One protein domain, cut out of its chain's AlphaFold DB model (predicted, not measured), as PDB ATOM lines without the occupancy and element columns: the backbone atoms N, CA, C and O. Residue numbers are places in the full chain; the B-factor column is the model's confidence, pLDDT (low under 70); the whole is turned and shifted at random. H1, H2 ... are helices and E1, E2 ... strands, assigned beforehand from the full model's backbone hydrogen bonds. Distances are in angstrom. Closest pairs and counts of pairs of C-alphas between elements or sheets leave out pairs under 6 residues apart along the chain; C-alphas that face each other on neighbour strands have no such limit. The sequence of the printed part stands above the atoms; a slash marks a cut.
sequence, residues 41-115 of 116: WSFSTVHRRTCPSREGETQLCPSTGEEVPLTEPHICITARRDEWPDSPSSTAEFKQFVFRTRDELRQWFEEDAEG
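AT A GLANCE: This is residues 41 to 115 of the 116 residues of an uncharacterized protein of Halococcus saccharolyticus DSM 5350 (UniProt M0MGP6). A long, narrow ribbon of three antiparallel strands, E1, E4 and E5, twists along the longest axis. At one end of it sits a small hairpin, E2 and E3, beside the edge strand E5, and from that same end the helix H1 slants over E5 on one face; the long link of residues 82 to 92 makes the other end. The printed part has 75 residues, with five named strands and one named helix in the order E1, E2, E3, E4, E5, H1, and its class is mixed, helices and strands. The sheet orders are E1 - E4 - E5 and E2 - E3, both antiparallel. The whole is only just loose, close to compact, with a radius of gyration of the C-alphas of 14.0 A, and its outline is flat, spanning 39 by 35 by 17 A.

IN THESE COORDINATES: E1, residues 41 to 49, begins with C-alpha 41 at (151.916, 162.153, 80.033) and is 22.2 A long from first to last C-alpha. E2 is residues 58 to 60, 6.8 A, and E3 is residues 67 to 69, 6.4 A. E4, residues 74 to 81, is 22.8 A long and begins with C-alpha 74 at (172.329, 170.576, 79.762). E5, residues 93 to 99, is 20.2 A long. H1, residues 102 to 113, is 16.9 A long and ends with C-alpha 113 at (162.549, 149.883, 82.970).

HOW THE PARTS SIT: In the larger sheet E1 and E5 are edge strands and E4 is the inner one. E1 and E4 are antiparallel at 159 degrees; N 42 and O 80, 2.8 A, and N 49 and O 74, 2.8 A, are within hydrogen-bond range. E4 and E5 form a hairpin, antiparallel at 159 degrees, with N 75 and O 99 at 2.7 A and N 81 and O 93 at 2.8 A, both within range. This sheet is only just strongly twisted, its C-alphas lying up to 4.5 A off the best plane. H1 is on it at a height over the sheet of 10.9 A. H1 lies over E5 and runs slantwise to the strands, at 40 degrees to E5 on the local plane. The closest C-alphas of H1 and E5 are those of Phe 99 and Leu 105, 5.9 A apart. In H1, 6 of 8 O i to N i+4 pairs are within hydrogen-bond range. E2 and E3 form a second hairpin, antiparallel at 144 degrees, with N 59 and O 68 within range at 2.9 A. The closest C-alphas of E2 and E5 are those of Gln 59 and Val 98, 6.6 A apart. H1 is apart from E2 and E3, and E1 is apart from E2 and E3.

THE WHOLE: The two C-alphas farthest apart are those of Glu 55 and Asp 86, at 41.0 A. The printed part has no cut. The link from E4 to E5, 11 residues, is long. The mean pLDDT of the printed part is 70.6; residues 41 to 46, 49 to 56, 82 to 92 and 111 to 115 are under 70.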
ATOM      1  N   TRP A  41     150.673 161.422  80.316       64.25
ATOM      2  CA  TRP A  41     151.916 162.153  80.033       64.25
ATOM      3  C   TRP A  41     152.514 161.772  78.668       64.25
ATOM      4  O   TRP A  41     152.758 160.602  78.377       64.25
ATOM      5  N   SER A  42     152.794 162.781  77.842       64.69
ATOM      6  CA  SER A  42     153.485 162.675  76.555       64.69
ATOM      7  C   SER A  42     154.732 163.559  76.548       64.69
ATOM      8  O   SER A  42     154.686 164.724  76.944       64.69
ATOM      9  N   PHE A  43     155.875 163.045  76.100       68.75
ATOM     10  CA  PHE A  43     157.027 163.917  75.903       68.75
ATOM     11  C   PHE A  43     156.806 164.809  74.692       68.75
ATOM     12  O   PHE A  43     156.539 164.335  73.594       68.75
ATOM     13  N   SER A  44     156.938 166.114  74.898       62.97
ATOM     14  CA  SER A  44     156.776 167.083  73.823       62.97
ATOM     15  C   SER A  44     158.081 167.305  73.070       62.97
ATOM     16  O   SER A  44     158.068 167.351  71.847       62.97
ATOM     17  N   THR A  45     159.207 167.473  73.775       65.62
ATOM     18  CA  THR A  45     160.486 167.853  73.151       65.62
ATOM     19  C   THR A  45     161.685 167.576  74.052       65.62
ATOM     20  O   THR A  45     161.553 167.578  75.282       65.62
ATOM     21  N   VAL A  46     162.865 167.438  73.439       69.44
ATOM     22  CA  VAL A  46     164.152 167.519  74.133       69.44
ATOM     23  C   VAL A  46     165.027 168.588  73.496       69.44
ATOM     24  O   VAL A  46     165.072 168.734  72.277       69.44
ATOM     25  N   HIS A  47     165.740 169.345  74.323       70.25
ATOM     26  CA  HIS A  47     166.679 170.354  73.847       70.25
ATOM     27  C   HIS A  47     167.958 170.358  74.661       70.25
ATOM     28  O   HIS A  47     167.911 170.321  75.886       70.25
ATOM     29  N   ARG A  48     169.098 170.552  73.993       70.44
ATOM     30  CA  ARG A  48     170.325 170.958  74.676       70.44
ATOM     31  C   ARG A  48     170.308 172.470  74.887       70.44
ATOM     32  O   ARG A  48     170.495 173.239  73.944       70.44
ATOM     33  N   ARG A  49     170.068 172.905  76.117       66.81
ATOM     34  CA  ARG A  49     170.132 174.309  76.517       66.81
ATOM     35  C   ARG A  49     171.536 174.649  76.990       66.81
ATOM     36  O   ARG A  49     172.169 173.898  77.716       66.81
ATOM     37  N   THR A  50     172.023 175.800  76.543       61.62
ATOM     38  CA  THR A  50     173.212 176.455  77.098       61.62
ATOM     39  C   THR A  50     172.754 177.864  77.439       61.62
ATOM     40  O   THR A  50     172.770 178.748  76.584       61.62
ATOM     41  N   CYS A  51     172.162 178.033  78.620       58.09
ATOM     42  CA  CYS A  51     171.564 179.305  79.003       58.09
ATOM     43  C   CYS A  51     172.595 180.152  79.755       58.09
ATOM     44  O   CYS A  51     173.181 179.673  80.720       58.09
ATOM     45  N   PRO A  52     172.766 181.438  79.409       54.31
ATOM     46  CA  PRO A  52     173.297 182.418  80.345       54.31
ATOM     47  C   PRO A  52     172.181 182.774  81.346       54.31
ATOM     48  O   PRO A  52     171.653 183.884  81.336       54.31
ATOM     49  N   SER A  53     171.733 181.796  82.137       54.94
ATOM     50  CA  SER A  53     170.832 182.042  83.270       54.94
ATOM     51  C   SER A  53     171.561 182.846  84.350       54.94
ATOM     52  O   SER A  53     172.787 182.986  84.297       54.94
ATOM     53  N   ARG A  54     170.828 183.407  85.325       57.91
ATOM     54  CA  ARG A  54     171.481 184.072  86.464       57.91
ATOM     55  C   ARG A  54     172.426 183.069  87.125       57.91
ATOM     56  O   ARG A  54     172.056 181.913  87.324       57.91
ATOM     57  N   GLU A  55     173.640 183.509  87.450       63.44
ATOM     58  CA  GLU A  55     174.575 182.699  88.233       63.44
ATOM     59  C   GLU A  55     173.850 182.138  89.468       63.44
ATOM     60  O   GLU A  55     173.287 182.899  90.256       63.44
ATOM     61  N   GLY A  56     173.826 180.808  89.593       66.56
ATOM     62  CA  GLY A  56     173.221 180.101  90.725       66.56
ATOM     63  C   GLY A  56     171.872 179.418  90.471       66.56
ATOM     64  O   GLY A  56     171.352 178.812  91.400       66.56
ATOM     65  N   GLU A  57     171.295 179.467  89.266       80.00
ATOM     66  CA  GLU A  57     170.122 178.635  88.954       80.00
ATOM     67  C   GLU A  57     170.531 177.170  88.720       80.00
ATOM     68  O   GLU A  57     171.267 176.858  87.778       80.00
ATOM     69  N   THR A  58     170.036 176.270  89.572       80.25
ATOM     70  CA  THR A  58     170.216 174.816  89.486       80.25
ATOM     71  C   THR A  58     168.873 174.111  89.317       80.25
ATOM     72  O   THR A  58     167.832 174.590  89.770       80.25
ATOM     73  N   GLN A  59     168.880 172.957  88.652       82.06
ATOM     74  CA  GLN A  59     167.726 172.068  88.567       82.06
ATOM     75  C   GLN A  59     168.147 170.638  88.883       82.06
ATOM     76  O   GLN A  59     169.194 170.185  88.436       82.06
ATOM     77  N   LEU A  60     167.333 169.927  89.657       81.69
ATOM     78  CA  LEU A  60     167.632 168.557  90.057       81.69
ATOM     79  C   LEU A  60     167.539 167.607  88.853       81.69
ATOM     80  O   LEU A  60     166.512 167.574  88.165       81.69
ATOM     81  N   CYS A  61     168.590 166.824  88.622       80.88
ATOM     82  CA  CYS A  61     168.567 165.711  87.685       80.88
ATOM     83  C   CYS A  61     167.761 164.562  88.296       80.88
ATOM     84  O   CYS A  61     168.100 164.108  89.389       80.88
ATOM     85  N   PRO A  62     166.697 164.071  87.638       74.31
ATOM     86  CA  PRO A  62     165.883 162.998  88.196       74.31
ATOM     87  C   PRO A  62     166.616 161.650  88.233       74.31
ATOM     88  O   PRO A  62     166.266 160.832  89.073       74.31
ATOM     89  N   SER A  63     167.614 161.414  87.369       73.81
ATOM     90  CA  SER A  63     168.380 160.157  87.369       73.81
ATOM     91  C   SER A  63     169.406 160.103  88.494       73.81
ATOM     92  O   SER A  63     169.540 159.092  89.164       73.81
ATOM     93  N   THR A  64     170.159 161.185  88.708       75.94
ATOM     94  CA  THR A  64     171.257 161.182  89.689       75.94
ATOM     95  C   THR A  64     170.876 161.817  91.023       75.94
ATOM     96  O   THR A  64     171.583 161.643  92.013       75.94
ATOM     97  N   GLY A  65     169.777 162.575  91.070       79.62
ATOM     98  CA  GLY A  65     169.413 163.396  92.223       79.62
ATOM     99  C   GLY A  65     170.368 164.572  92.459       79.62
ATOM    100  O   GLY A  65     170.311 165.192  93.516       79.62
ATOM    101  N   GLU A  66     171.255 164.878  91.509       82.50
ATOM    102  CA  GLU A  66     172.224 165.968  91.629       82.50
ATOM    103  C   GLU A  66     171.683 167.282  91.062       82.50
ATOM    104  O   GLU A  66     170.887 167.311  90.124       82.50
ATOM    105  N   GLU A  67     172.147 168.399  91.613       83.00
ATOM    106  CA  GLU A  67     171.829 169.728  91.103       83.00
ATOM    107  C   GLU A  67     172.636 170.038  89.835       83.00
ATOM    108  O   GLU A  67     173.862 170.160  89.861       83.00
ATOM    109  N   VAL A  68     171.940 170.205  88.712       81.62
ATOM    110  CA  VAL A  68     172.527 170.587  87.428       81.62
ATOM    111  C   VAL A  68     172.462 172.107  87.282       81.62
ATOM    112  O   VAL A  68     171.363 172.667  87.218       81.62
ATOM    113  N   PRO A  69     173.609 172.805  87.207       78.81
ATOM    114  CA  PRO A  69     173.626 174.242  86.979       78.81
ATOM    115  C   PRO A  69     173.135 174.557  85.563       78.81
ATOM    116  O   PRO A  69     173.698 174.093  84.571       78.81
ATOM    117  N   LEU A  70     172.107 175.400  85.453       77.75
ATOM    118  CA  LEU A  70     171.523 175.791  84.163       77.75
ATOM    119  C   LEU A  70     172.442 176.713  83.343       77.75
ATOM    120  O   LEU A  70     172.171 176.972  82.167       77.75
ATOM    121  N   THR A  71     173.523 177.193  83.964       73.31
ATOM    122  CA  THR A  71     174.615 177.944  83.333       73.31
ATOM    123  C   THR A  71     175.518 177.066  82.466       73.31
ATOM    124  O   THR A  71     176.176 177.574  81.558       73.31
ATOM    125  N   GLU A  72     175.546 175.752  82.707       72.81
ATOM    126  CA  GLU A  72     176.290 174.792  81.895       72.81
ATOM    127  C   GLU A  72     175.398 174.167  80.807       72.81
ATOM    128  O   GLU A  72     174.165 174.192  80.906       72.81
ATOM    129  N   PRO A  73     175.984 173.603  79.732       75.75
ATOM    130  CA  PRO A  73     175.210 172.882  78.734       75.75
ATOM    131  C   PRO A  73     174.497 171.677  79.354       75.75
ATOM    132  O   PRO A  73     175.144 170.775  79.877       75.75
ATOM    133  N   HIS A  74     173.175 171.634  79.223       80.81
ATOM    134  CA  HIS A  74     172.329 170.576  79.762       80.81
ATOM    135  C   HIS A  74     171.247 170.181  78.756       80.81
ATOM    136  O   HIS A  74     170.884 170.940  77.860       80.81
ATOM    137  N   ILE A  75     170.730 168.972  78.890       79.69
ATOM    138  CA  ILE A  75     169.606 168.419  78.150       79.69
ATOM    139  C   ILE A  75     168.344 168.662  78.972       79.69
ATOM    140  O   ILE A  75     168.275 168.283  80.132       79.69
ATOM    141  N   CYS A  76     167.339 169.287  78.376       78.44
ATOM    142  CA  CYS A  76     166.048 169.547  78.989       78.44
ATOM    143  C   CYS A  76     164.974 168.745  78.262       78.44
ATOM    144  O   CYS A  76     164.785 168.918  77.056       78.44
ATOM    145  N   ILE A  77     164.263 167.898  78.998       77.62
ATOM    146  CA  ILE A  77     163.108 167.147  78.522       77.62
ATOM    147  C   ILE A  77     161.844 167.786  79.068       77.62
ATOM    148  O   ILE A  77     161.729 168.030  80.265       77.62
ATOM    149  N   THR A  78     160.877 168.040  78.189       76.44
ATOM    150  CA  THR A  78     159.554 168.528  78.587       76.44
ATOM    151  C   THR A  78     158.516 167.438  78.362       76.44
ATOM    152  O   THR A  78     158.252 167.055  77.220       76.44
ATOM    153  N   ALA A  79     157.916 166.963  79.449       76.38
ATOM    154  CA  ALA A  79     156.712 166.149  79.436       76.38
ATOM    155  C   ALA A  79     155.483 167.054  79.551       76.38
ATOM    156  O   ALA A  79     155.461 167.991  80.348       76.38
ATOM    157  N   ARG A  80     154.462 166.769  78.755       74.31
ATOM    158  CA  ARG A  80     153.170 167.440  78.741       74.31
ATOM    159  C   ARG A  80     152.089 166.401  78.991       74.31
ATOM    160  O   ARG A  80     152.012 165.416  78.259       74.31
ATOM    161  N   ARG A  81     151.247 166.626  79.991       72.38
ATOM    162  CA  ARG A  81     150.004 165.886  80.185       72.38
ATOM    163  C   ARG A  81     148.839 166.774  79.825       72.38
ATOM    164  O   ARG A  81     148.642 167.817  80.439       72.38
ATOM    165  N   ASP A  82     148.061 166.333  78.855       66.25
ATOM    166  CA  ASP A  82     146.760 166.916  78.582       66.25
ATOM    167  C   ASP A  82     145.710 166.076  79.301       66.25
ATOM    168  O   ASP A  82     145.618 164.868  79.103       66.25
ATOM    169  N   GLU A  83     144.905 166.727  80.136       60.62
ATOM    170  CA  GLU A  83     143.729 166.102  80.750       60.62
ATOM    171  C   GLU A  83     142.673 165.729  79.684       60.62
ATOM    172  O   GLU A  83     141.856 164.837  79.896       60.62
ATOM    173  N   TRP A  84     142.735 166.370  78.507       59.34
ATOM    174  CA  TRP A  84     141.815 166.178  77.385       59.34
ATOM    175  C   TRP A  84     142.588 166.119  76.052       59.34
ATOM    176  O   TRP A  84     142.986 167.167  75.546       59.34
ATOM    177  N   PRO A  85     142.803 164.937  75.446       56.41
ATOM    178  CA  PRO A  85     143.587 164.809  74.209       56.41
ATOM    179  C   PRO A  85     142.911 165.439  72.973       56.41
ATOM    180  O   PRO A  85     143.601 165.841  72.040       56.41
ATOM    181  N   ASP A  86     141.582 165.580  72.983       56.53
ATOM    182  CA  ASP A  86     140.776 166.127  71.875       56.53
ATOM    183  C   ASP A  86     140.461 167.631  71.996       56.53
ATOM    184  O   ASP A  86     139.683 168.188  71.218       56.53
ATOM    185  N   SER A  87     141.036 168.339  72.971       52.81
ATOM    186  CA  SER A  87     140.895 169.796  73.057       52.81
ATOM    187  C   SER A  87     142.175 170.443  73.564       52.81
ATOM    188  O   SER A  87     142.727 169.970  74.554       52.81
ATOM    189  N   PRO A  88     142.649 171.543  72.942       51.62
ATOM    190  CA  PRO A  88     143.767 172.315  73.466       51.62
ATOM    191  C   PRO A  88     143.324 172.977  74.774       51.62
ATOM    192  O   PRO A  88     142.835 174.105  74.789       51.62
ATOM    193  N   SER A  89     143.420 172.237  75.872       52.50
ATOM    194  CA  SER A  89     143.034 172.725  77.182       52.50
ATOM    195  C   SER A  89     144.177 173.543  77.767       52.50
ATOM    196  O   SER A  89     145.328 173.103  77.807       52.50
ATOM    197  N   SER A  90     143.857 174.721  78.297       57.44
ATOM    198  CA  SER A  90     144.777 175.525  79.114       57.44
ATOM    199  C   SER A  90     145.165 174.835  80.434       57.44
ATOM    200  O   SER A  90     145.932 175.399  81.205       57.44
ATOM    201  N   THR A  91     144.626 173.638  80.705       64.62
ATOM    202  CA  THR A  91     144.943 172.793  81.867       64.62
ATOM    203  C   THR A  91     146.078 171.801  81.611       64.62
ATOM    204  O   THR A  91     146.339 170.960  82.464       64.62
ATOM    205  N   ALA A  92     146.758 171.881  80.460       68.56
ATOM    206  CA  ALA A  92     147.912 171.036  80.180       68.56
ATOM    207  C   ALA A  92     148.992 171.215  81.258       68.56
ATOM    208  O   ALA A  92     149.484 172.320  81.500       68.56
ATOM    209  N   GLU A  93     149.371 170.118  81.901       74.94
ATOM    210  CA  GLU A  93     150.439 170.107  82.886       74.94
ATOM    211  C   GLU A  93     151.770 169.873  82.189       74.94
ATOM    212  O   GLU A  93     151.910 168.974  81.361       74.94
ATOM    213  N   PHE A  94     152.774 170.662  82.555       76.56
ATOM    214  CA  PHE A  94     154.121 170.531  82.021       76.56
ATOM    215  C   PHE A  94     155.075 170.138  83.141       76.56
ATOM    216  O   PHE A  94     155.103 170.768  84.198       76.56
ATOM    217  N   LYS A  95     155.880 169.109  82.896       76.44
ATOM    218  CA  LYS A  95     156.994 168.703  83.751       76.44
ATOM    219  C   LYS A  95     158.282 168.815  82.961       76.44
ATOM    220  O   LYS A  95     158.359 168.372  81.817       76.44
ATOM    221  N   GLN A  96     159.281 169.437  83.569       79.00
ATOM    222  CA  GLN A  96     160.590 169.624  82.963       79.00
ATOM    223  C   GLN A  96     161.626 168.836  83.744       79.00
ATOM    224  O   GLN A  96     161.695 168.929  84.968       79.00
ATOM    225  N   PHE A  97     162.441 168.093  83.013       81.81
ATOM    226  CA  PHE A  97     163.530 167.288  83.537       81.81
ATOM    227  C   PHE A  97     164.827 167.767  82.906       81.81
ATOM    228  O   PHE A  97     164.847 168.110  81.721       81.81
ATOM    229  N   VAL A  98     165.895 167.820  83.693       83.38
ATOM    230  CA  VAL A  98     167.203 168.284  83.234       83.38
ATOM    231  C   VAL A  98     168.234 167.194  83.460       83.38
ATOM    232  O   VAL A  98     168.242 166.565  84.506       83.38
ATOM    233  N   PHE A  99     169.097 166.995  82.473       82.88
ATOM    234  CA  PHE A  99     170.190 166.032  82.487       82.88
ATOM    235  C   PHE A  99     171.448 166.746  82.013       82.88
ATOM    236  O   PHE A  99     171.415 167.493  81.039       82.88
ATOM    237  N   ARG A 100     172.579 166.538  82.667       80.25
ATOM    238  CA  ARG A 100     173.862 167.119  82.260       80.25
ATOM    239  C   ARG A 100     174.408 166.426  81.018       80.25
ATOM    240  O   ARG A 100     174.994 167.066  80.144       80.25
ATOM    241  N   THR A 101     174.202 165.113  80.927       78.31
ATOM    242  CA  THR A 101     174.762 164.267  79.869       78.31
ATOM    243  C   THR A 101     173.716 163.347  79.244       78.31
ATOM    244  O   THR A 101     172.619 163.154  79.765       78.31
ATOM    245  N   ARG A 102     174.060 162.782  78.080       76.12
ATOM    246  CA  ARG A 102     173.230 161.760  77.427       76.12
ATOM    247  C   ARG A 102     173.205 160.459  78.230       76.12
ATOM    248  O   ARG A 102     172.184 159.787  78.213       76.12
ATOM    249  N   ASP A 103     174.285 160.133  78.934       77.88
ATOM    250  CA  ASP A 103     174.359 158.962  79.808       77.88
ATOM    251  C   ASP A 103     173.389 159.069  80.987       77.88
ATOM    252  O   ASP A 103     172.667 158.120  81.253       77.88
ATOM    253  N   GLU A 104     173.272 160.237  81.624       78.88
ATOM    254  CA  GLU A 104     172.271 160.462  82.681       78.88
ATOM    255  C   GLU A 104     170.838 160.334  82.160       78.88
ATOM    256  O   GLU A 104     169.970 159.772  82.830       78.88
ATOM    257  N   LEU A 105     170.583 160.848  80.953       78.12
ATOM    258  CA  LEU A 105     169.294 160.683  80.293       78.12
ATOM    259  C   LEU A 105     169.006 159.203  80.008       78.12
ATOM    260  O   LEU A 105     167.888 158.739  80.203       78.12
ATOM    261  N   ARG A 106     170.007 158.463  79.533       75.69
ATOM    262  CA  ARG A 106     169.902 157.032  79.261       75.69
ATOM    263  C   ARG A 106     169.647 156.240  80.543       75.69
ATOM    264  O   ARG A 106     168.723 155.438  80.558       75.69
ATOM    265  N   GLN A 107     170.398 156.518  81.606       77.25
ATOM    266  CA  GLN A 107     170.227 155.890  82.913       77.25
ATOM    267  C   GLN A 107     168.800 156.093  83.430       77.25
ATOM    268  O   GLN A 107     168.184 155.147  83.897       77.25
ATOM    269  N   TRP A 108     168.220 157.281  83.244       77.25
ATOM    270  CA  TRP A 108     166.821 157.533  83.597       77.25
ATOM    271  C   TRP A 108     165.820 156.654  82.836       77.25
ATOM    272  O   TRP A 108     164.814 156.239  83.404       77.25
ATOM    273  N   PHE A 109     166.087 156.359  81.561       72.56
ATOM    274  CA  PHE A 109     165.282 155.408  80.790       72.56
ATOM    275  C   PHE A 109     165.499 153.953  81.234       72.56
ATOM    276  O   PHE A 109     164.570 153.155  81.151       72.56
ATOM    277  N   GLU A 110     166.708 153.594  81.670       70.81
ATOM    278  CA  GLU A 110     167.058 152.230  82.089       70.81
ATOM    279  C   GLU A 110     166.567 151.906  83.510       70.81
ATOM    280  O   GLU A 110     165.966 150.854  83.710       70.81
ATOM    281  N   GLU A 111     166.756 152.806  84.480       66.69
ATOM    282  CA  GLU A 111     166.384 152.584  85.887       66.69
ATOM    283  C   GLU A 111     164.882 152.403  86.084       66.69
ATOM    284  O   GLU A 111     164.442 151.665  86.963       66.69
ATOM    285  N   ASP A 112     164.079 153.048  85.250       60.09
ATOM    286  CA  ASP A 112     162.635 152.919  85.337       60.09
ATOM    287  C   ASP A 112     162.127 151.643  84.626       60.09
ATOM    288  O   ASP A 112     161.175 150.998  85.068       60.09
ATOM    289  N   ALA A 113     162.849 151.165  83.605       53.84
ATOM    290  CA  ALA A 113     162.549 149.883  82.970       53.84
ATOM    291  C   ALA A 113     162.744 148.672  83.914       53.84
ATOM    292  O   ALA A 113     162.106 147.641  83.700       53.84
ATOM    293  N   GLU A 114     163.575 148.785  84.959       50.03
ATOM    294  CA  GLU A 114     163.788 147.732  85.970       50.03
ATOM    295  C   GLU A 114     162.794 147.782  87.151       50.03
ATOM    296  O   GLU A 114     162.828 146.919  88.027       50.03
ATOM    297  N   GLY A 115     161.874 148.754  87.179       46.69
ATOM    298  CA  GLY A 115     160.907 148.954  88.265       46.69
ATOM    299  C   GLY A 115     159.586 148.179  88.154       46.69
ATOM    300  O   GLY A 115     158.602 148.623  88.751       46.69
TER     301      GLY A 115